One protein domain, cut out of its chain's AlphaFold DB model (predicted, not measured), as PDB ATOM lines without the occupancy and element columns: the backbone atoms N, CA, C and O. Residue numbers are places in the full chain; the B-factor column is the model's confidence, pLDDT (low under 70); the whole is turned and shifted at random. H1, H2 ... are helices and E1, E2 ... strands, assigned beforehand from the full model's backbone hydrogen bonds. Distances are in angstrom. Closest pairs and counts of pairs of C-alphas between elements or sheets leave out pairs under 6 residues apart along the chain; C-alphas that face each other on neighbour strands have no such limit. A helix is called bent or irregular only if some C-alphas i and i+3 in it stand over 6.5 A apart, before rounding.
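What this domain is: This is residues 5 to 137 of the 288 residues of an uncharacterized protein of Cryomorphaceae bacterium (UniProt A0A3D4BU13). One strongly twisted, branched sheet makes the core: the long strands E1, E2 and E3 run side by side, and from E2, which bends by 78 degrees at residue 41, E3, E4, E5 and E6 continue the sheet on one side while E7, E9 and E8 continue it on the other. H2 packs on E3, E2 and E4, while H1 only grazes the sheet. The printed part has 133 residues, with two named helices and nine named strands; along the chain H1 comes before E1, and H2 comes after E3 and before E4; E3 and E4 are parallel neighbours, the other neighbour pairs of strands are antiparallel, and the class is mixed, helices and strands. It is compact, with a radius of gyration of the C-alphas of 14.5 A and spans of 41 by 38 by 25 A.

How they stand to each other: H1, residues 5 to 15, grazes the sheet with residues 12 to 14; its closest C-alphas to E1, residues 20 to 26, are Tyr 13 and Val 20, 6.2 A apart. E1, E2 (32 to 44) and E3 (47 to 57) form a meander, each strand the antiparallel neighbour of the one before, with N 23 and O 36 at 2.8 A and N 39 and O 51 at 2.8 A. H2, residues 60 to 73, is on the sheet; its closest C-alphas to E3 are Val 63 and Ile 55, 6.5 A apart. E3, H2 and E4 (76 to 78) form a strand-helix-strand unit, parallel neighbour strands with a helix between, its crossover right-handed; N 52 and O 76 are 2.8 A apart. E4, E5 (88 to 91) and E6 (94 to 97) form a second meander, with N 90 and O 77 at 2.8 A and N 96 and O 89 at 2.8 A. E6 runs on into E7, residues 100 to 103, at 75 degrees. E7 is antiparallel to E2, with N 43 and O 101 at 2.9 A, and to E9 (125 to 127), with N 126 and O 102 at 2.8 A. E8, residues 120 to 122, forms a hairpin with E9, N 127 and O 120 at 2.8 A. O i to N i+4 pairs within hydrogen-bond range number 2 of 7 in H1, against 5 of 8 for i+3, and 7 of 10 in H2.

Where its parts are: H1 begins at C-alpha 5 (0.181, -14.414, 10.361) and is irregular, C-alphas 5 and 8 being 7.4 A apart. E1 spans 19.6 A, E2 29.6 A, E3 29.3 A and H2 20.9 A. E9 ends at C-alpha 127 (-14.058, -37.188, 8.025).

The domain as a whole: The C-alphas farthest apart, Asp 29 and Ala 131, are 44.8 A apart. The printed part has no cut. The link from E7 to E8 is long. Residues 5 to 8 and 83 to 84 have pLDDT under 70.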
ATOM      1  N   ARG A   5      -0.495 -13.248  10.950       46.66
ATOM      2  CA  ARG A   5       0.181 -14.414  10.361       46.66
ATOM      3  C   ARG A   5      -0.616 -15.722  10.445       46.66
ATOM      4  O   ARG A   5      -0.072 -16.755  10.119       46.66
ATOM      5  N   CYS A   6      -1.828 -15.713  10.991       49.56
ATOM      6  CA  CYS A   6      -2.690 -16.893  11.081       49.56
ATOM      7  C   CYS A   6      -3.898 -16.779  10.139       49.56
ATOM      8  O   CYS A   6      -4.800 -17.606  10.214       49.56
ATOM      9  N   ARG A   7      -3.960 -15.731   9.299       58.28
ATOM     10  CA  ARG A   7      -5.106 -15.485   8.410       58.28
ATOM     11  C   ARG A   7      -5.322 -16.609   7.403       58.28
ATOM     12  O   ARG A   7      -6.461 -16.991   7.201       58.28
ATOM     13  N   PHE A   8      -4.241 -17.141   6.841       60.78
ATOM     14  CA  PHE A   8      -4.286 -18.160   5.788       60.78
ATOM     15  C   PHE A   8      -4.874 -19.499   6.262       60.78
ATOM     16  O   PHE A   8      -5.456 -20.220   5.466       60.78
ATOM     17  N   TYR A   9      -4.837 -19.801   7.567       70.00
ATOM     18  CA  TYR A   9      -5.527 -20.978   8.109       70.00
ATOM     19  C   TYR A   9      -7.052 -20.896   7.959       70.00
ATOM     20  O   TYR A   9      -7.727 -21.919   7.959       70.00
ATOM     21  N   LEU A  10      -7.622 -19.691   7.860       79.62
ATOM     22  CA  LEU A  10      -9.070 -19.511   7.750       79.62
ATOM     23  C   LEU A  10      -9.574 -19.573   6.306       79.62
ATOM     24  O   LEU A  10     -10.789 -19.645   6.120       79.62
ATOM     25  N   ASP A  11      -8.677 -19.593   5.315       82.50
ATOM     26  CA  ASP A  11      -9.031 -19.612   3.889       82.50
ATOM     27  C   ASP A  11      -9.924 -20.823   3.563       82.50
ATOM     28  O   ASP A  11     -10.893 -20.692   2.818       82.50
ATOM     29  N   LEU A  12      -9.716 -21.958   4.251       88.06
ATOM     30  CA  LEU A  12     -10.603 -23.124   4.169       88.06
ATOM     31  C   LEU A  12     -12.065 -22.774   4.458       88.06
ATOM     32  O   LEU A  12     -12.955 -23.274   3.780       88.06
ATOM     33  N   TYR A  13     -12.351 -21.925   5.440       88.44
ATOM     34  CA  TYR A  13     -13.729 -21.542   5.747       88.44
ATOM     35  C   TYR A  13     -14.250 -20.444   4.807       88.44
ATOM     36  O   TYR A  13     -15.446 -20.416   4.513       88.44
ATOM     37  N   GLU A  14     -13.379 -19.548   4.331       85.88
ATOM     38  CA  GLU A  14     -13.745 -18.446   3.427       85.88
ATOM     39  C   GLU A  14     -14.064 -18.924   2.004       85.88
ATOM     40  O   GLU A  14     -14.990 -18.408   1.375       85.88
ATOM     41  N   ASP A  15     -13.360 -19.941   1.515       90.12
ATOM     42  CA  ASP A  15     -13.564 -20.484   0.170       90.12
ATOM     43  C   ASP A  15     -14.687 -21.536   0.116       90.12
ATOM     44  O   ASP A  15     -15.192 -21.853  -0.961       90.12
ATOM     45  N   ASN A  16     -15.143 -22.033   1.274       90.94
ATOM     46  CA  ASN A  16     -16.186 -23.059   1.402       90.94
ATOM     47  C   ASN A  16     -17.491 -22.533   2.027       90.94
ATOM     48  O   ASN A  16     -18.174 -23.248   2.761       90.94
ATOM     49  N   VAL A  17     -17.886 -21.289   1.734       89.94
ATOM     50  CA  VAL A  17     -19.080 -20.633   2.324       89.94
ATOM     51  C   VAL A  17     -20.410 -21.371   2.113       89.94
ATOM     52  O   VAL A  17     -21.372 -21.104   2.833       89.94
ATOM     53  N   GLY A  18     -20.499 -22.268   1.125       90.06
ATOM     54  CA  GLY A  18     -21.664 -23.139   0.920       90.06
ATOM     55  C   GLY A  18     -21.704 -24.345   1.863       90.06
ATOM     56  O   GLY A  18     -22.777 -24.882   2.124       90.06
ATOM     57  N   VAL A  19     -20.549 -24.734   2.402       94.38
ATOM     58  CA  VAL A  19     -20.332 -25.962   3.178       94.38
ATOM     59  C   VAL A  19     -20.187 -25.666   4.667       94.38
ATOM     60  O   VAL A  19     -20.625 -26.456   5.499       94.38
ATOM     61  N   VAL A  20     -19.618 -24.516   5.034       95.44
ATOM     62  CA  VAL A  20     -19.364 -24.150   6.430       95.44
ATOM     63  C   VAL A  20     -19.793 -22.720   6.733       95.44
ATOM     64  O   VAL A  20     -19.715 -21.813   5.908       95.44
ATOM     65  N   SER A  21     -20.309 -22.506   7.938       94.69
ATOM     66  CA  SER A  21     -20.717 -21.194   8.435       94.69
ATOM     67  C   SER A  21     -20.374 -21.032   9.910       94.69
ATOM     68  O   SER A  21     -20.264 -22.010  10.644       94.69
ATOM     69  N   LEU A  22     -20.244 -19.785  10.363       94.12
ATOM     70  CA  LEU A  22     -20.016 -19.470  11.770       94.12
ATOM     71  C   LEU A  22     -21.325 -19.020  12.430       94.12
ATOM     72  O   LEU A  22     -21.879 -17.976  12.083       94.12
ATOM     73  N   LEU A  23     -21.803 -19.791  13.404       95.12
ATOM     74  CA  LEU A  23     -22.881 -19.383  14.298       95.12
ATOM     75  C   LEU A  23     -22.283 -18.586  15.457       95.12
ATOM     76  O   LEU A  23     -21.343 -19.048  16.101       95.12
ATOM     77  N   VAL A  24     -22.829 -17.401  15.732       94.44
ATOM     78  CA  VAL A  24     -22.316 -16.486  16.761       94.44
ATOM     79  C   VAL A  24     -23.442 -16.081  17.704       94.44
ATOM     80  O   VAL A  24     -24.516 -15.677  17.254       94.44
ATOM     81  N   LEU A  25     -23.177 -16.174  19.006       92.62
ATOM     82  CA  LEU A  25     -24.035 -15.643  20.058       92.62
ATOM     83  C   LEU A  25     -23.523 -14.264  20.470       92.62
ATOM     84  O   LEU A  25     -22.334 -14.096  20.751       92.62
ATOM     85  N   PHE A  26     -24.435 -13.297  20.521       91.75
ATOM     86  CA  PHE A  26     -24.154 -11.925  20.922       91.75
ATOM     87  C   PHE A  26     -24.904 -11.566  22.203       91.75
ATOM     88  O   PHE A  26     -26.014 -12.058  22.417       91.75
ATOM     89  N   ASP A  27     -24.322 -10.684  23.012       89.50
ATOM     90  CA  ASP A  27     -25.042 -10.000  24.087       89.50
ATOM     91  C   ASP A  27     -25.857  -8.799  23.566       89.50
ATOM     92  O   ASP A  27     -25.946  -8.542  22.357       89.50
ATOM     93  N   GLU A  28     -26.471  -8.058  24.489       91.88
ATOM     94  CA  GLU A  28     -27.270  -6.867  24.180       91.88
ATOM     95  C   GLU A  28     -26.444  -5.747  23.518       91.88
ATOM     96  O   GLU A  28     -26.960  -5.025  22.659       91.88
ATOM     97  N   ASP A  29     -25.151  -5.660  23.841       93.00
ATOM     98  CA  ASP A  29     -24.198  -4.681  23.309       93.00
ATOM     99  C   ASP A  29     -23.483  -5.165  22.032       93.00
ATOM    100  O   ASP A  29     -22.645  -4.455  21.465       93.00
ATOM    101  N   LYS A  30     -23.860  -6.341  21.514       89.75
ATOM    102  CA  LYS A  30     -23.256  -7.024  20.359       89.75
ATOM    103  C   LYS A  30     -21.812  -7.484  20.577       89.75
ATOM    104  O   LYS A  30     -21.090  -7.701  19.597       89.75
ATOM    105  N   ALA A  31     -21.382  -7.670  21.818       87.38
ATOM    106  CA  ALA A  31     -20.165  -8.412  22.107       87.38
ATOM    107  C   ALA A  31     -20.388  -9.909  21.843       87.38
ATOM    108  O   ALA A  31     -21.489 -10.434  22.011       87.38
ATOM    109  N   VAL A  32     -19.342 -10.602  21.387       89.12
ATOM    110  CA  VAL A  32     -19.397 -12.043  21.103       89.12
ATOM    111  C   VAL A  32     -19.306 -12.818  22.415       89.12
ATOM    112  O   VAL A  32     -18.272 -12.770  23.077       89.12
ATOM    113  N   LEU A  33     -20.359 -13.559  22.755       89.19
ATOM    114  CA  LEU A  33     -20.412 -14.436  23.933       89.19
ATOM    115  C   LEU A  33     -19.956 -15.863  23.623       89.19
ATOM    116  O   LEU A  33     -19.402 -16.560  24.473       89.19
ATOM    117  N   GLY A  34     -20.168 -16.296  22.384       90.88
ATOM    118  CA  GLY A  34     -19.754 -17.615  21.945       90.88
ATOM    119  C   GLY A  34     -19.870 -17.803  20.446       90.88
ATOM    120  O   GLY A  34     -20.478 -16.993  19.738       90.88
ATOM    121  N   ARG A  35     -19.284 -18.890  19.955       94.12
ATOM    122  CA  ARG A  35     -19.330 -19.266  18.542       94.12
ATOM    123  C   ARG A  35     -19.262 -20.777  18.350       94.12
ATOM    124  O   ARG A  35     -18.675 -21.477  19.170       94.12
ATOM    125  N   ALA A  36     -19.803 -21.251  17.238       94.38
ATOM    126  CA  ALA A  36     -19.672 -22.633  16.786       94.38
ATOM    127  C   ALA A  36     -19.620 -22.678  15.255       94.38
ATOM    128  O   ALA A  36     -20.278 -21.872  14.589       94.38
ATOM    129  N   LEU A  37     -18.863 -23.621  14.694       95.31
ATOM    130  CA  LEU A  37     -18.958 -23.922  13.267       95.31
ATOM    131  C   LEU A  37     -20.236 -24.718  12.991       95.31
ATOM    132  O   LEU A  37     -20.665 -25.548  13.793       95.31
ATOM    133  N   VAL A  38     -20.845 -24.453  11.844       96.94
ATOM    134  CA  VAL A  38     -22.006 -25.171  11.327       96.94
ATOM    135  C   VAL A  38     -21.632 -25.717   9.963       96.94
ATOM    136  O   VAL A  38     -21.349 -24.951   9.044       96.94
ATOM    137  N   TRP A  39     -21.642 -27.038   9.861       97.25
ATOM    138  CA  TRP A  39     -21.352 -27.787   8.651       97.25
ATOM    139  C   TRP A  39     -22.660 -28.169   7.963       97.25
ATOM    140  O   TRP A  39     -23.553 -28.775   8.569       97.25
ATOM    141  N   TRP A  40     -22.777 -27.785   6.699       97.06
ATOM    142  CA  TRP A  40     -23.917 -28.046   5.832       97.06
ATOM    143  C   TRP A  40     -23.687 -29.301   5.003       97.06
ATOM    144  O   TRP A  40     -22.555 -29.719   4.780       97.06
ATOM    145  N   ASP A  41     -24.792 -29.910   4.577       96.12
ATOM    146  CA  ASP A  41     -24.804 -31.073   3.689       96.12
ATOM    147  C   ASP A  41     -23.891 -32.234   4.128       96.12
ATOM    148  O   ASP A  41     -23.357 -32.990   3.317       96.12
ATOM    149  N   VAL A  42     -23.759 -32.428   5.445       97.12
ATOM    150  CA  VAL A  42     -22.960 -33.509   6.021       97.12
ATOM    151  C   VAL A  42     -23.665 -34.833   5.774       97.12
ATOM    152  O   VAL A  42     -24.804 -35.042   6.206       97.12
ATOM    153  N   HIS A  43     -22.959 -35.774   5.159       96.44
ATOM    154  CA  HIS A  43     -23.380 -37.163   5.107       96.44
ATOM    155  C   HIS A  43     -23.188 -37.787   6.490       96.44
ATOM    156  O   HIS A  43     -22.078 -38.120   6.905       96.44
ATOM    157  N   PHE A  44     -24.292 -37.933   7.214       92.88
ATOM    158  CA  PHE A  44     -24.343 -38.432   8.578       92.88
ATOM    159  C   PHE A  44     -25.134 -39.741   8.603       92.88
ATOM    160  O   PHE A  44     -26.352 -39.760   8.394       92.88
ATOM    161  N   LYS A  45     -24.447 -40.863   8.853       86.94
ATOM    162  CA  LYS A  45     -25.010 -42.217   8.688       86.94
ATOM    163  C   LYS A  45     -25.528 -42.435   7.252       86.94
ATOM    164  O   LYS A  45     -24.730 -42.560   6.334       86.94
ATOM    165  N   ASN A  46     -26.849 -42.482   7.060       86.31
ATOM    166  CA  ASN A  46     -27.510 -42.689   5.762       86.31
ATOM    167  C   ASN A  46     -28.330 -41.463   5.318       86.31
ATOM    168  O   ASN A  46     -29.169 -41.576   4.424       86.31
ATOM    169  N   GLU A  47     -28.139 -40.316   5.967       93.56
ATOM    170  CA  GLU A  47     -28.907 -39.091   5.743       93.56
ATOM    171  C   GLU A  47     -27.973 -37.901   5.517       93.56
ATOM    172  O   GLU A  47     -26.794 -37.946   5.866       93.56
ATOM    173  N   ILE A  48     -28.516 -36.827   4.946       95.88
ATOM    174  CA  ILE A  48     -27.842 -35.531   4.874       95.88
ATOM    175  C   ILE A  48     -28.356 -34.680   6.030       95.88
ATOM    176  O   ILE A  48     -29.570 -34.527   6.189       95.88
ATOM    177  N   ARG A  49     -27.449 -34.158   6.854       96.50
ATOM    178  CA  ARG A  49     -27.769 -33.393   8.063       96.50
ATOM    179  C   ARG A  49     -26.919 -32.127   8.142       96.50
ATOM    180  O   ARG A  49     -25.821 -32.062   7.606       96.50
ATOM    181  N   THR A  50     -27.422 -31.142   8.876       97.62
ATOM    182  CA  THR A  50     -26.607 -30.030   9.377       97.62
ATOM    183  C   THR A  50     -25.995 -30.438  10.708       97.62
ATOM    184  O   THR A  50     -26.721 -30.913  11.592       97.62
ATOM    185  N   VAL A  51     -24.684 -30.245  10.858       97.31
ATOM    186  CA  VAL A  51     -23.940 -30.576  12.078       97.31
ATOM    187  C   VAL A  51     -23.330 -29.309  12.666       97.31
ATOM    188  O   VAL A  51     -22.553 -28.621  12.012       97.31
ATOM    189  N   MET A  52     -23.670 -29.011  13.914       96.56
ATOM    190  CA  MET A  52     -23.012 -27.979  14.707       96.56
ATOM    191  C   MET A  52     -21.823 -28.590  15.454       96.56
ATOM    192  O   MET A  52     -21.975 -29.570  16.193       96.56
ATOM    193  N   ASP A  53     -20.648 -28.017  15.229       93.19
ATOM    194  CA  ASP A  53     -19.382 -28.446  15.816       93.19
ATOM    195  C   ASP A  53     -19.249 -27.978  17.281       93.19
ATOM    196  O   ASP A  53     -20.219 -27.510  17.889       93.19
ATOM    197  N   ARG A  54     -18.052 -28.113  17.860       89.00
ATOM    198  CA  ARG A  54     -17.717 -27.650  19.208       89.00
ATOM    199  C   ARG A  54     -18.135 -26.190  19.415       89.00
ATOM    200  O   ARG A  54     -17.861 -25.303  18.602       89.00
ATOM    201  N   ILE A  55     -18.807 -25.960  20.533       91.44
ATOM    202  CA  ILE A  55     -19.248 -24.652  20.995       91.44
ATOM    203  C   ILE A  55     -18.135 -24.064  21.856       91.44
ATOM    204  O   ILE A  55     -17.721 -24.658  22.849       91.44
ATOM    205  N   TYR A  56     -17.688 -22.871  21.483       85.44
ATOM    206  CA  TYR A  56     -16.699 -22.097  22.217       85.44
ATOM    207  C   TYR A  56     -17.387 -20.913  22.889       85.44
ATOM    208  O   TYR A  56     -17.743 -19.947  22.207       85.44
ATOM    209  N   THR A  57     -17.574 -20.978  24.206       87.19
ATOM    210  CA  THR A  57     -18.133 -19.898  25.036       87.19
ATOM    211  C   THR A  57     -17.242 -19.659  26.256       87.19
ATOM    212  O   THR A  57     -16.433 -20.509  26.618       87.19
ATOM    213  N   VAL A  58     -17.373 -18.486  26.884       78.62
ATOM    214  CA  VAL A  58     -16.702 -18.192  28.169       78.62
ATOM    215  C   VAL A  58     -17.500 -18.756  29.347       78.62
ATOM    216  O   VAL A  58     -16.925 -19.128  30.363       78.62
ATOM    217  N   ARG A  59     -18.831 -18.799  29.222       78.69
ATOM    218  CA  ARG A  59     -19.743 -19.279  30.264       78.69
ATOM    219  C   ARG A  59     -20.406 -20.574  29.825       78.69
ATOM    220  O   ARG A  59     -20.943 -20.648  28.715       78.69
ATOM    221  N   ASP A  60     -20.466 -21.546  30.727       75.38
ATOM    222  CA  ASP A  60     -21.167 -22.812  30.490       75.38
ATOM    223  C   ASP A  60     -22.666 -22.610  30.246       75.38
ATOM    224  O   ASP A  60     -23.270 -23.310  29.432       75.38
ATOM    225  N   SER A  61     -23.267 -21.593  30.875       81.44
ATOM    226  CA  SER A  61     -24.671 -21.225  30.654       81.44
ATOM    227  C   SER A  61     -24.986 -20.919  29.189       81.44
ATOM    228  O   SER A  61     -26.097 -21.171  28.726       81.44
ATOM    229  N   ASP A  62     -24.008 -20.397  28.445       88.19
ATOM    230  CA  ASP A  62     -24.192 -19.998  27.052       88.19
ATOM    231  C   ASP A  62     -24.154 -21.209  26.109       88.19
ATOM    232  O   ASP A  62     -24.768 -21.177  25.041       88.19
ATOM    233  N   VAL A  63     -23.521 -22.318  26.516       87.69
ATOM    234  CA  VAL A  63     -23.494 -23.580  25.752       87.69
ATOM    235  C   VAL A  63     -24.913 -24.111  25.528       87.69
ATOM    236  O   VAL A  63     -25.247 -24.571  24.432       87.69
ATOM    237  N   GLU A  64     -25.777 -24.015  26.540       90.25
ATOM    238  CA  GLU A  64     -27.161 -24.483  26.441       90.25
ATOM    239  C   GLU A  64     -27.979 -23.667  25.430       90.25
ATOM    240  O   GLU A  64     -28.813 -24.236  24.725       90.25
ATOM    241  N   ALA A  65     -27.679 -22.376  25.245       92.38
ATOM    242  CA  ALA A  65     -28.334 -21.554  24.227       92.38
ATOM    243  C   ALA A  65     -28.057 -22.071  22.801       92.38
ATOM    244  O   ALA A  65     -28.972 -22.138  21.973       92.38
ATOM    245  N   PHE A  66     -26.820 -22.498  22.522       94.50
ATOM    246  CA  PHE A  66     -26.447 -23.119  21.246       94.50
ATOM    247  C   PHE A  66     -27.141 -24.469  21.044       94.50
ATOM    248  O   PHE A  66     -27.731 -24.706  19.986       94.50
ATOM    249  N   LYS A  67     -27.119 -25.351  22.051       92.69
ATOM    250  CA  LYS A  67     -27.778 -26.668  21.976       92.69
ATOM    251  C   LYS A  67     -29.286 -26.537  21.764       92.69
ATOM    252  O   LYS A  67     -29.861 -27.240  20.929       92.69
ATOM    253  N   ASP A  68     -29.929 -25.608  22.463       92.94
ATOM    254  CA  ASP A  68     -31.348 -25.305  22.287       92.94
ATOM    255  C   ASP A  68     -31.651 -24.766  20.891       92.94
ATOM    256  O   ASP A  68     -32.671 -25.131  20.294       92.94
ATOM    257  N   TYR A  69     -30.781 -23.911  20.353       94.94
ATOM    258  CA  TYR A  69     -30.908 -23.412  18.989       94.94
ATOM    259  C   TYR A  69     -30.804 -24.550  17.968       94.94
ATOM    260  O   TYR A  69     -31.713 -24.714  17.153       94.94
ATOM    261  N   ALA A  70     -29.774 -25.395  18.064       95.00
ATOM    262  CA  ALA A  70     -29.608 -26.565  17.204       95.00
ATOM    263  C   ALA A  70     -30.824 -27.500  17.273       95.00
ATOM    264  O   ALA A  70     -31.355 -27.903  16.237       95.00
ATOM    265  N   ARG A  71     -31.352 -27.762  18.477       93.19
ATOM    266  CA  ARG A  71     -32.558 -28.580  18.673       93.19
ATOM    267  C   ARG A  71     -33.781 -27.980  17.979       93.19
ATOM    268  O   ARG A  71     -34.518 -28.708  17.319       93.19
ATOM    269  N   LYS A  72     -33.988 -26.662  18.088       95.06
ATOM    270  CA  LYS A  72     -35.090 -25.951  17.409       95.06
ATOM    271  C   LYS A  72     -34.978 -26.023  15.886       95.06
ATOM    272  O   LYS A  72     -36.007 -26.081  15.220       95.06
ATOM    273  N   GLN A  73     -33.759 -26.034  15.347       95.25
ATOM    274  CA  GLN A  73     -33.505 -26.167  13.908       95.25
ATOM    275  C   GLN A  73     -33.469 -27.627  13.416       95.25
ATOM    276  O   GLN A  73     -33.429 -27.866  12.212       95.25
ATOM    277  N   GLY A  74     -33.490 -28.614  14.320       95.00
ATOM    278  CA  GLY A  74     -33.349 -30.034  13.976       95.00
ATOM    279  C   GLY A  74     -31.921 -30.445  13.585       95.00
ATOM    280  O   GLY A  74     -31.728 -31.474  12.928       95.00
ATOM    281  N   TRP A  75     -30.924 -29.644  13.961       97.19
ATOM    282  CA  TRP A  75     -29.516 -29.907  13.679       97.19
ATOM    283  C   TRP A  75     -28.955 -30.970  14.620       97.19
ATOM    284  O   TRP A  75     -29.374 -31.099  15.772       97.19
ATOM    285  N   VAL A  76     -27.985 -31.723  14.111       96.62
ATOM    286  CA  VAL A  76     -27.122 -32.577  14.927       96.62
ATOM    287  C   VAL A  76     -26.080 -31.677  15.579       96.62
ATOM    288  O   VAL A  76     -25.636 -30.708  14.964       96.62
ATOM    289  N   HIS A  77     -25.671 -31.967  16.807       94.38
ATOM    290  CA  HIS A  77     -24.557 -31.250  17.425       94.38
ATOM    291  C   HIS A  77     -23.619 -32.199  18.153       94.38
ATOM    292  O   HIS A  77     -24.025 -33.291  18.558       94.38
ATOM    293  N   LYS A  78     -22.363 -31.795  18.338       89.88
ATOM    294  CA  LYS A  78     -21.402 -32.574  19.125       89.88
ATOM    295  C   LYS A  78     -21.940 -32.813  20.539       89.88
ATOM    296  O   LYS A  78     -22.521 -31.907  21.147       89.88
ATOM    297  N   ALA A  79     -21.804 -34.036  21.052       86.62
ATOM    298  CA  ALA A  79     -22.301 -34.368  22.388       86.62
ATOM    299  C   ALA A  79     -21.398 -33.811  23.489       86.62
ATOM    300  O   ALA A  79     -21.888 -33.302  24.494       86.62
ATOM    301  N   GLU A  80     -20.090 -33.881  23.272       82.88
ATOM    302  CA  GLU A  80     -19.061 -33.469  24.219       82.88
ATOM    303  C   GLU A  80     -18.307 -32.279  23.625       82.88
ATOM    304  O   GLU A  80     -17.943 -32.300  22.452       82.88
ATOM    305  N   GLN A  81     -18.126 -31.208  24.401       80.06
ATOM    306  CA  GLN A  81     -17.509 -29.961  23.926       80.06
ATOM    307  C   GLN A  81     -15.981 -29.980  24.108       80.06
ATOM    308  O   GLN A  81     -15.388 -29.011  24.576       80.06
ATOM    309  N   ASN A  82     -15.360 -31.102  23.743       71.06
ATOM    310  CA  ASN A  82     -13.915 -31.343  23.771       71.06
ATOM    311  C   ASN A  82     -13.355 -31.511  22.349       71.06
ATOM    312  O   ASN A  82     -14.129 -31.538  21.391       71.06
ATOM    313  N   CYS A  83     -12.036 -31.610  22.182       66.25
ATOM    314  CA  CYS A  83     -11.407 -31.939  20.890       66.25
ATOM    315  C   CYS A  83     -11.429 -33.455  20.606       66.25
ATOM    316  O   CYS A  83     -11.592 -33.882  19.463       66.25
ATOM    317  N   SER A  84     -11.363 -34.277  21.654       67.44
ATOM    318  CA  SER A  84     -11.127 -35.721  21.578       67.44
ATOM    319  C   SER A  84     -12.325 -36.544  21.070       67.44
ATOM    320  O   SER A  84     -12.159 -37.485  20.286       67.44
ATOM    321  N   SER A  85     -13.560 -36.194  21.444       76.06
ATOM    322  CA  SER A  85     -14.754 -36.985  21.105       76.06
ATOM    323  C   SER A  85     -15.343 -36.632  19.737       76.06
ATOM    324  O   SER A  85     -16.403 -36.015  19.634       76.06
ATOM    325  N   LYS A  86     -14.689 -37.077  18.659       83.50
ATOM    326  CA  LYS A  86     -15.051 -36.760  17.257       83.50
ATOM    327  C   LYS A  86     -16.286 -37.501  16.721       83.50
ATOM    328  O   LYS A  86     -16.989 -36.997  15.847       83.50
ATOM    329  N   ASN A  87     -16.601 -38.686  17.249       88.06
ATOM    330  CA  ASN A  87     -17.659 -39.560  16.706       88.06
ATOM    331  C   ASN A  87     -18.986 -39.518  17.472       88.06
ATOM    332  O   ASN A  87     -19.919 -40.246  17.125       88.06
ATOM    333  N   THR A  88     -19.082 -38.699  18.517       91.00
ATOM    334  CA  THR A  88     -20.211 -38.734  19.447       91.00
ATOM    335  C   THR A  88     -21.048 -37.467  19.346       91.00
ATOM    336  O   THR A  88     -20.602 -36.368  19.672       91.00
ATOM    337  N   PHE A  89     -22.303 -37.633  18.945       94.00
ATOM    338  CA  PHE A  89     -23.223 -36.541  18.639       94.00
ATOM    339  C   PHE A  89     -24.530 -36.672  19.416       94.00
ATOM    340  O   PHE A  89     -24.868 -37.747  19.910       94.00
ATOM    341  N   ILE A  90     -25.283 -35.581  19.488       94.50
ATOM    342  CA  ILE A  90     -26.697 -35.575  19.845       94.50
ATOM    343  C   ILE A  90     -27.504 -35.369  18.568       94.50
ATOM    344  O   ILE A  90     -27.322 -34.381  17.853       94.50
ATOM    345  N   ASP A  91     -28.415 -36.295  18.304       94.06
ATOM    346  CA  ASP A  91     -29.341 -36.251  17.182       94.06
ATOM    347  C   ASP A  91     -30.773 -36.370  17.715       94.06
ATOM    348  O   ASP A  91     -31.127 -37.369  18.336       94.06
ATOM    349  N   GLN A  92     -31.585 -35.324  17.530       88.81
ATOM    350  CA  GLN A  92     -32.969 -35.256  18.032       88.81
ATOM    351  C   GLN A  92     -33.105 -35.546  19.541       88.81
ATOM    352  O   GLN A  92     -34.123 -36.056  20.001       88.81
ATOM    353  N   GLY A  93     -32.086 -35.176  20.323       88.19
ATOM    354  CA  GLY A  93     -32.043 -35.379  21.775       88.19
ATOM    355  C   GLY A  93     -31.409 -36.699  22.220       88.19
ATOM    356  O   GLY A  93     -31.177 -36.869  23.412       88.19
ATOM    357  N   GLU A  94     -31.065 -37.593  21.293       91.75
ATOM    358  CA  GLU A  94     -30.449 -38.886  21.597       91.75
ATOM    359  C   GLU A  94     -28.937 -38.859  21.352       91.75
ATOM    360  O   GLU A  94     -28.472 -38.347  20.331       91.75
ATOM    361  N   LYS A  95     -28.157 -39.454  22.266       93.56
ATOM    362  CA  LYS A  95     -26.706 -39.619  22.090       93.56
ATOM    363  C   LYS A  95     -26.441 -40.729  21.077       93.56
ATOM    364  O   LYS A  95     -26.861 -41.871  21.262       93.56
ATOM    365  N   VAL A  96     -25.723 -40.405  20.007       93.62
ATOM    366  CA  VAL A  96     -25.424 -41.316  18.901       93.62
ATOM    367  C   VAL A  96     -23.929 -41.344  18.604       93.62
ATOM    368  O   VAL A  96     -23.262 -40.314  18.612       93.62
ATOM    369  N   TYR A  97     -23.419 -42.535  18.298       92.25
ATOM    370  CA  TYR A  97     -22.084 -42.717  17.735       92.25
ATOM    371  C   TYR A  97     -22.207 -42.828  16.213       92.25
ATOM    372  O   TYR A  97     -23.013 -43.629  15.722       92.25
ATOM    373  N   ALA A  98     -21.480 -42.004  15.463       92.12
ATOM    374  CA  ALA A  98     -21.590 -41.953  14.011       92.12
ATOM    375  C   ALA A  98     -20.287 -41.523  13.329       92.12
ATOM    376  O   ALA A  98     -19.602 -40.597  13.768       92.12
ATOM    377  N   THR A  99     -20.014 -42.160  12.195       93.31
ATOM    378  CA  THR A  99     -19.096 -41.637  11.184       93.31
ATOM    379  C   THR A  99     -19.858 -40.636  10.315       93.31
ATOM    380  O   THR A  99     -21.002 -40.887   9.913       93.31
ATOM    381  N   ALA A 100     -19.229 -39.499  10.060       94.94
ATOM    382  CA  ALA A 100     -19.760 -38.395   9.288       94.94
ATOM    383  C   ALA A 100     -18.688 -37.872   8.330       94.94
ATOM    384  O   ALA A 100     -17.499 -37.871   8.656       94.94
ATOM    385  N   VAL A 101     -19.130 -37.417   7.162       96.38
ATOM    386  CA  VAL A 101     -18.259 -36.810   6.157       96.38
ATOM    387  C   VAL A 101     -18.905 -35.573   5.570       96.38
ATOM    388  O   VAL A 101     -20.110 -35.549   5.305       96.38
ATOM    389  N   VAL A 102     -18.086 -34.555   5.363       96.44
ATOM    390  CA  VAL A 102     -18.450 -33.350   4.629       96.44
ATOM    391  C   VAL A 102     -17.516 -33.197   3.438       96.44
ATOM    392  O   VAL A 102     -16.319 -33.458   3.545       96.44
ATOM    393  N   GLN A 103     -18.075 -32.814   2.294       96.25
ATOM    394  CA  GLN A 103     -17.308 -32.548   1.087       96.25
ATOM    395  C   GLN A 103     -17.113 -31.038   0.945       96.25
ATOM    396  O   GLN A 103     -18.085 -30.287   0.954       96.25
ATOM    397  N   LEU A 104     -15.862 -30.610   0.825       93.38
ATOM    398  CA  LEU A 104     -15.474 -29.231   0.561       93.38
ATOM    399  C   LEU A 104     -15.654 -28.896  -0.929       93.38
ATOM    400  O   LEU A 104     -15.440 -29.740  -1.800       93.38
ATOM    401  N   ASP A 105     -15.992 -27.643  -1.216       90.19
ATOM    402  CA  ASP A 105     -15.968 -27.064  -2.561       90.19
ATOM    403  C   ASP A 105     -14.522 -26.809  -3.034       90.19
ATOM    404  O   ASP A 105     -14.208 -26.969  -4.216       90.19
ATOM    405  N   TYR A 106     -13.633 -26.421  -2.110       87.69
ATOM    406  CA  TYR A 106     -12.208 -26.204  -2.355       87.69
ATOM    407  C   TYR A 106     -11.359 -26.681  -1.171       87.69
ATOM    408  O   TYR A 106     -11.520 -26.211  -0.044       87.69
ATOM    409  N   SER A 107     -10.439 -27.613  -1.421       85.56
ATOM    410  CA  SER A 107      -9.674 -28.305  -0.375       85.56
ATOM    411  C   SER A 107      -8.158 -28.139  -0.485       85.56
ATOM    412  O   SER A 107      -7.446 -28.626   0.384       85.56
ATOM    413  N   ALA A 108      -7.641 -27.496  -1.535       84.19
ATOM    414  CA  ALA A 108      -6.209 -27.466  -1.828       84.19
ATOM    415  C   ALA A 108      -5.530 -26.233  -1.213       84.19
ATOM    416  O   ALA A 108      -5.571 -25.156  -1.804       84.19
ATOM    417  N   TYR A 109      -4.860 -26.409  -0.073       81.50
ATOM    418  CA  TYR A 109      -4.141 -25.341   0.627       81.50
ATOM    419  C   TYR A 109      -2.726 -25.790   1.005       81.50
ATOM    420  O   TYR A 109      -2.464 -26.983   1.165       81.50
ATOM    421  N   ASP A 110      -1.812 -24.829   1.141       70.88
ATOM    422  CA  ASP A 110      -0.448 -25.090   1.627       70.88
ATOM    423  C   ASP A 110      -0.421 -25.313   3.152       70.88
ATOM    424  O   ASP A 110       0.466 -25.991   3.667       70.88
ATOM    425  N   GLU A 111      -1.403 -24.756   3.864       73.31
ATOM    426  CA  GLU A 111      -1.580 -24.842   5.311       73.31
ATOM    427  C   GLU A 111      -3.076 -25.008   5.629       73.31
ATOM    428  O   GLU A 111      -3.924 -24.444   4.937       73.31
ATOM    429  N   TYR A 112      -3.407 -25.758   6.682       79.56
ATOM    430  CA  TYR A 112      -4.790 -26.038   7.085       79.56
ATOM    431  C   TYR A 112      -5.053 -25.563   8.517       79.56
ATOM    432  O   TYR A 112      -4.124 -25.549   9.330       79.56
ATOM    433  N   PRO A 113      -6.297 -25.170   8.852       80.12
ATOM    434  CA  PRO A 113      -6.661 -24.888  10.233       80.12
ATOM    435  C   PRO A 113      -6.666 -26.167  11.074       80.12
ATOM    436  O   PRO A 113      -6.852 -27.265  10.555       80.12
ATOM    437  N   TYR A 114      -6.552 -25.990  12.390       77.12
ATOM    438  CA  TYR A 114      -6.896 -27.030  13.357       77.12
ATOM    439  C   TYR A 114      -8.389 -27.374  13.260       77.12
ATOM    440  O   TYR A 114      -9.232 -26.471  13.253       77.12
ATOM    441  N   MET A 115      -8.718 -28.666  13.235       84.88
ATOM    442  CA  MET A 115     -10.081 -29.161  13.034       84.88
ATOM    443  C   MET A 115     -10.556 -30.043  14.197       84.88
ATOM    444  O   MET A 115     -10.049 -31.147  14.386       84.88
ATOM    445  N   ASP A 116     -11.592 -29.603  14.922       79.81
ATOM    446  CA  ASP A 116     -12.119 -30.319  16.098       79.81
ATOM    447  C   ASP A 116     -12.806 -31.649  15.766       79.81
ATOM    448  O   ASP A 116     -12.522 -32.667  16.389       79.81
ATOM    449  N   THR A 117     -13.798 -31.629  14.866       87.81
ATOM    450  CA  THR A 117     -14.642 -32.804  14.586       87.81
ATOM    451  C   THR A 117     -14.340 -33.411  13.226       87.81
ATOM    452  O   THR A 117     -14.120 -34.614  13.146       87.81
ATOM    453  N   PHE A 118     -14.329 -32.614  12.154       92.19
ATOM    454  CA  PHE A 118     -14.044 -33.081  10.790       92.19
ATOM    455  C   PHE A 118     -12.549 -32.988  10.485       92.19
ATOM    456  O   PHE A 118     -12.095 -32.140   9.723       92.19
ATOM    457  N   THR A 119     -11.789 -33.844  11.154       89.62
ATOM    458  CA  THR A 119     -10.335 -33.738  11.264       89.62
ATOM    459  C   THR A 119      -9.563 -34.438  10.151       89.62
ATOM    460  O   THR A 119      -8.489 -33.985   9.767       89.62
ATOM    461  N   TYR A 120     -10.080 -35.546   9.622       88.88
ATOM    462  CA  TYR A 120      -9.310 -36.425   8.749       88.88
ATOM    463  C   TYR A 120      -9.678 -36.197   7.284       88.88
ATOM    464  O   TYR A 120     -10.777 -36.533   6.850       88.88
ATOM    465  N   MET A 121      -8.762 -35.633   6.510       89.12
ATOM    466  CA  MET A 121      -8.966 -35.275   5.113       89.12
ATOM    467  C   MET A 121      -8.592 -36.421   4.163       89.12
ATOM    468  O   MET A 121      -7.577 -37.091   4.354       89.12
ATOM    469  N   ASP A 122      -9.389 -36.627   3.114       88.06
ATOM    470  CA  ASP A 122      -9.051 -37.451   1.947       88.06
ATOM    471  C   ASP A 122      -9.608 -36.813   0.665       88.06
ATOM    472  O   ASP A 122     -10.815 -36.840   0.395       88.06
ATOM    473  N   GLY A 123      -8.719 -36.194  -0.118       89.06
ATOM    474  CA  GLY A 123      -9.111 -35.334  -1.235       89.06
ATOM    475  C   GLY A 123      -9.951 -34.149  -0.749       89.06
ATOM    476  O   GLY A 123      -9.530 -33.425   0.142       89.06
ATOM    477  N   ASP A 124     -11.152 -33.988  -1.307       92.12
ATOM    478  CA  ASP A 124     -12.090 -32.926  -0.910       92.12
ATOM    479  C   ASP A 124     -12.955 -33.290   0.309       92.12
ATOM    480  O   ASP A 124     -13.808 -32.508   0.713       92.12
ATOM    481  N   ASN A 125     -12.790 -34.483   0.884       94.00
ATOM    482  CA  ASN A 125     -13.628 -34.948   1.986       94.00
ATOM    483  C   ASN A 125     -12.944 -34.736   3.330       94.00
ATOM    484  O   ASN A 125     -11.783 -35.107   3.488       94.00
ATOM    485  N   LEU A 126     -13.696 -34.253   4.315       94.25
ATOM    486  CA  LEU A 126     -13.300 -34.235   5.717       94.25
ATOM    487  C   LEU A 126     -14.153 -35.218   6.518       94.25
ATOM    488  O   LEU A 126     -15.384 -35.143   6.525       94.25
ATOM    489  N   TRP A 127     -13.483 -36.125   7.216       94.06
ATOM    490  CA  TRP A 127     -14.058 -37.188   8.025       94.06
ATOM    491  C   TRP A 127     -13.831 -36.920   9.506       94.06
ATOM    492  O   TRP A 127     -12.808 -36.372   9.908       94.06
ATOM    493  N   ASN A 128     -14.750 -37.389  10.340       91.50
ATOM    494  CA  ASN A 128     -14.576 -37.393  11.793       91.50
ATOM    495  C   ASN A 128     -13.970 -38.694  12.349       91.50
ATOM    496  O   ASN A 128     -13.979 -38.921  13.556       91.50
ATOM    497  N   ASP A 129     -13.501 -39.579  11.473       87.50
ATOM    498  CA  ASP A 129     -13.015 -40.913  11.811       87.50
ATOM    499  C   ASP A 129     -11.696 -41.185  11.078       87.50
ATOM    500  O   ASP A 129     -11.627 -41.123   9.845       87.50
ATOM    501  N   SER A 130     -10.653 -41.502  11.848       83.31
ATOM    502  CA  SER A 130      -9.293 -41.728  11.353       83.31
ATOM    503  C   SER A 130      -9.190 -42.911  10.395       83.31
ATOM    504  O   SER A 130      -8.200 -43.042   9.685       83.31
ATOM    505  N   ALA A 131     -10.186 -43.802  10.365       83.94
ATOM    506  CA  ALA A 131     -10.199 -44.933   9.443       83.94
ATOM    507  C   ALA A 131     -10.410 -44.525   7.970       83.94
ATOM    508  O   ALA A 131     -10.179 -45.356   7.088       83.94
ATOM    509  N   TYR A 132     -10.857 -43.292   7.699       83.06
ATOM    510  CA  TYR A 132     -11.298 -42.859   6.367       83.06
ATOM    511  C   TYR A 132     -10.507 -41.691   5.767       83.06
ATOM    512  O   TYR A 132     -10.580 -41.496   4.556       83.06
ATOM    513  N   GLY A 133      -9.756 -40.934   6.570       80.88
ATOM    514  CA  GLY A 133      -8.891 -39.868   6.068       80.88
ATOM    515  C   GLY A 133      -7.437 -40.310   5.920       80.88
ATOM    516  O   GLY A 133      -6.946 -41.150   6.672       80.88
ATOM    517  N   SER A 134      -6.745 -39.738   4.939       78.19
ATOM    518  CA  SER A 134      -5.319 -39.967   4.694       78.19
ATOM    519  C   SER A 134      -4.422 -38.932   5.381       78.19
ATOM    520  O   SER A 134      -3.235 -39.195   5.575       78.19
ATOM    521  N   VAL A 135      -4.984 -37.785   5.779       79.19
ATOM    522  CA  VAL A 135      -4.282 -36.679   6.445       79.19
ATOM    523  C   VAL A 135      -5.076 -36.238   7.676       79.19
ATOM    524  O   VAL A 135      -6.268 -35.990   7.560       79.19
ATOM    525  N   ALA A 136      -4.439 -36.113   8.842       81.62
ATOM    526  CA  ALA A 136      -5.060 -35.525  10.031       81.62
ATOM    527  C   ALA A 136      -4.748 -34.019  10.094       81.62
ATOM    528  O   ALA A 136      -3.583 -33.628  10.088       81.62
ATOM    529  N   LEU A 137      -5.782 -33.174  10.125       81.44
ATOM    530  CA  LEU A 137      -5.678 -31.712  10.218       81.44
ATOM    531  C   LEU A 137      -5.686 -31.260  11.685       81.44
ATOM    532  O   LEU A 137      -6.557 -30.508  12.126       81.44
TER     533      LEU A 137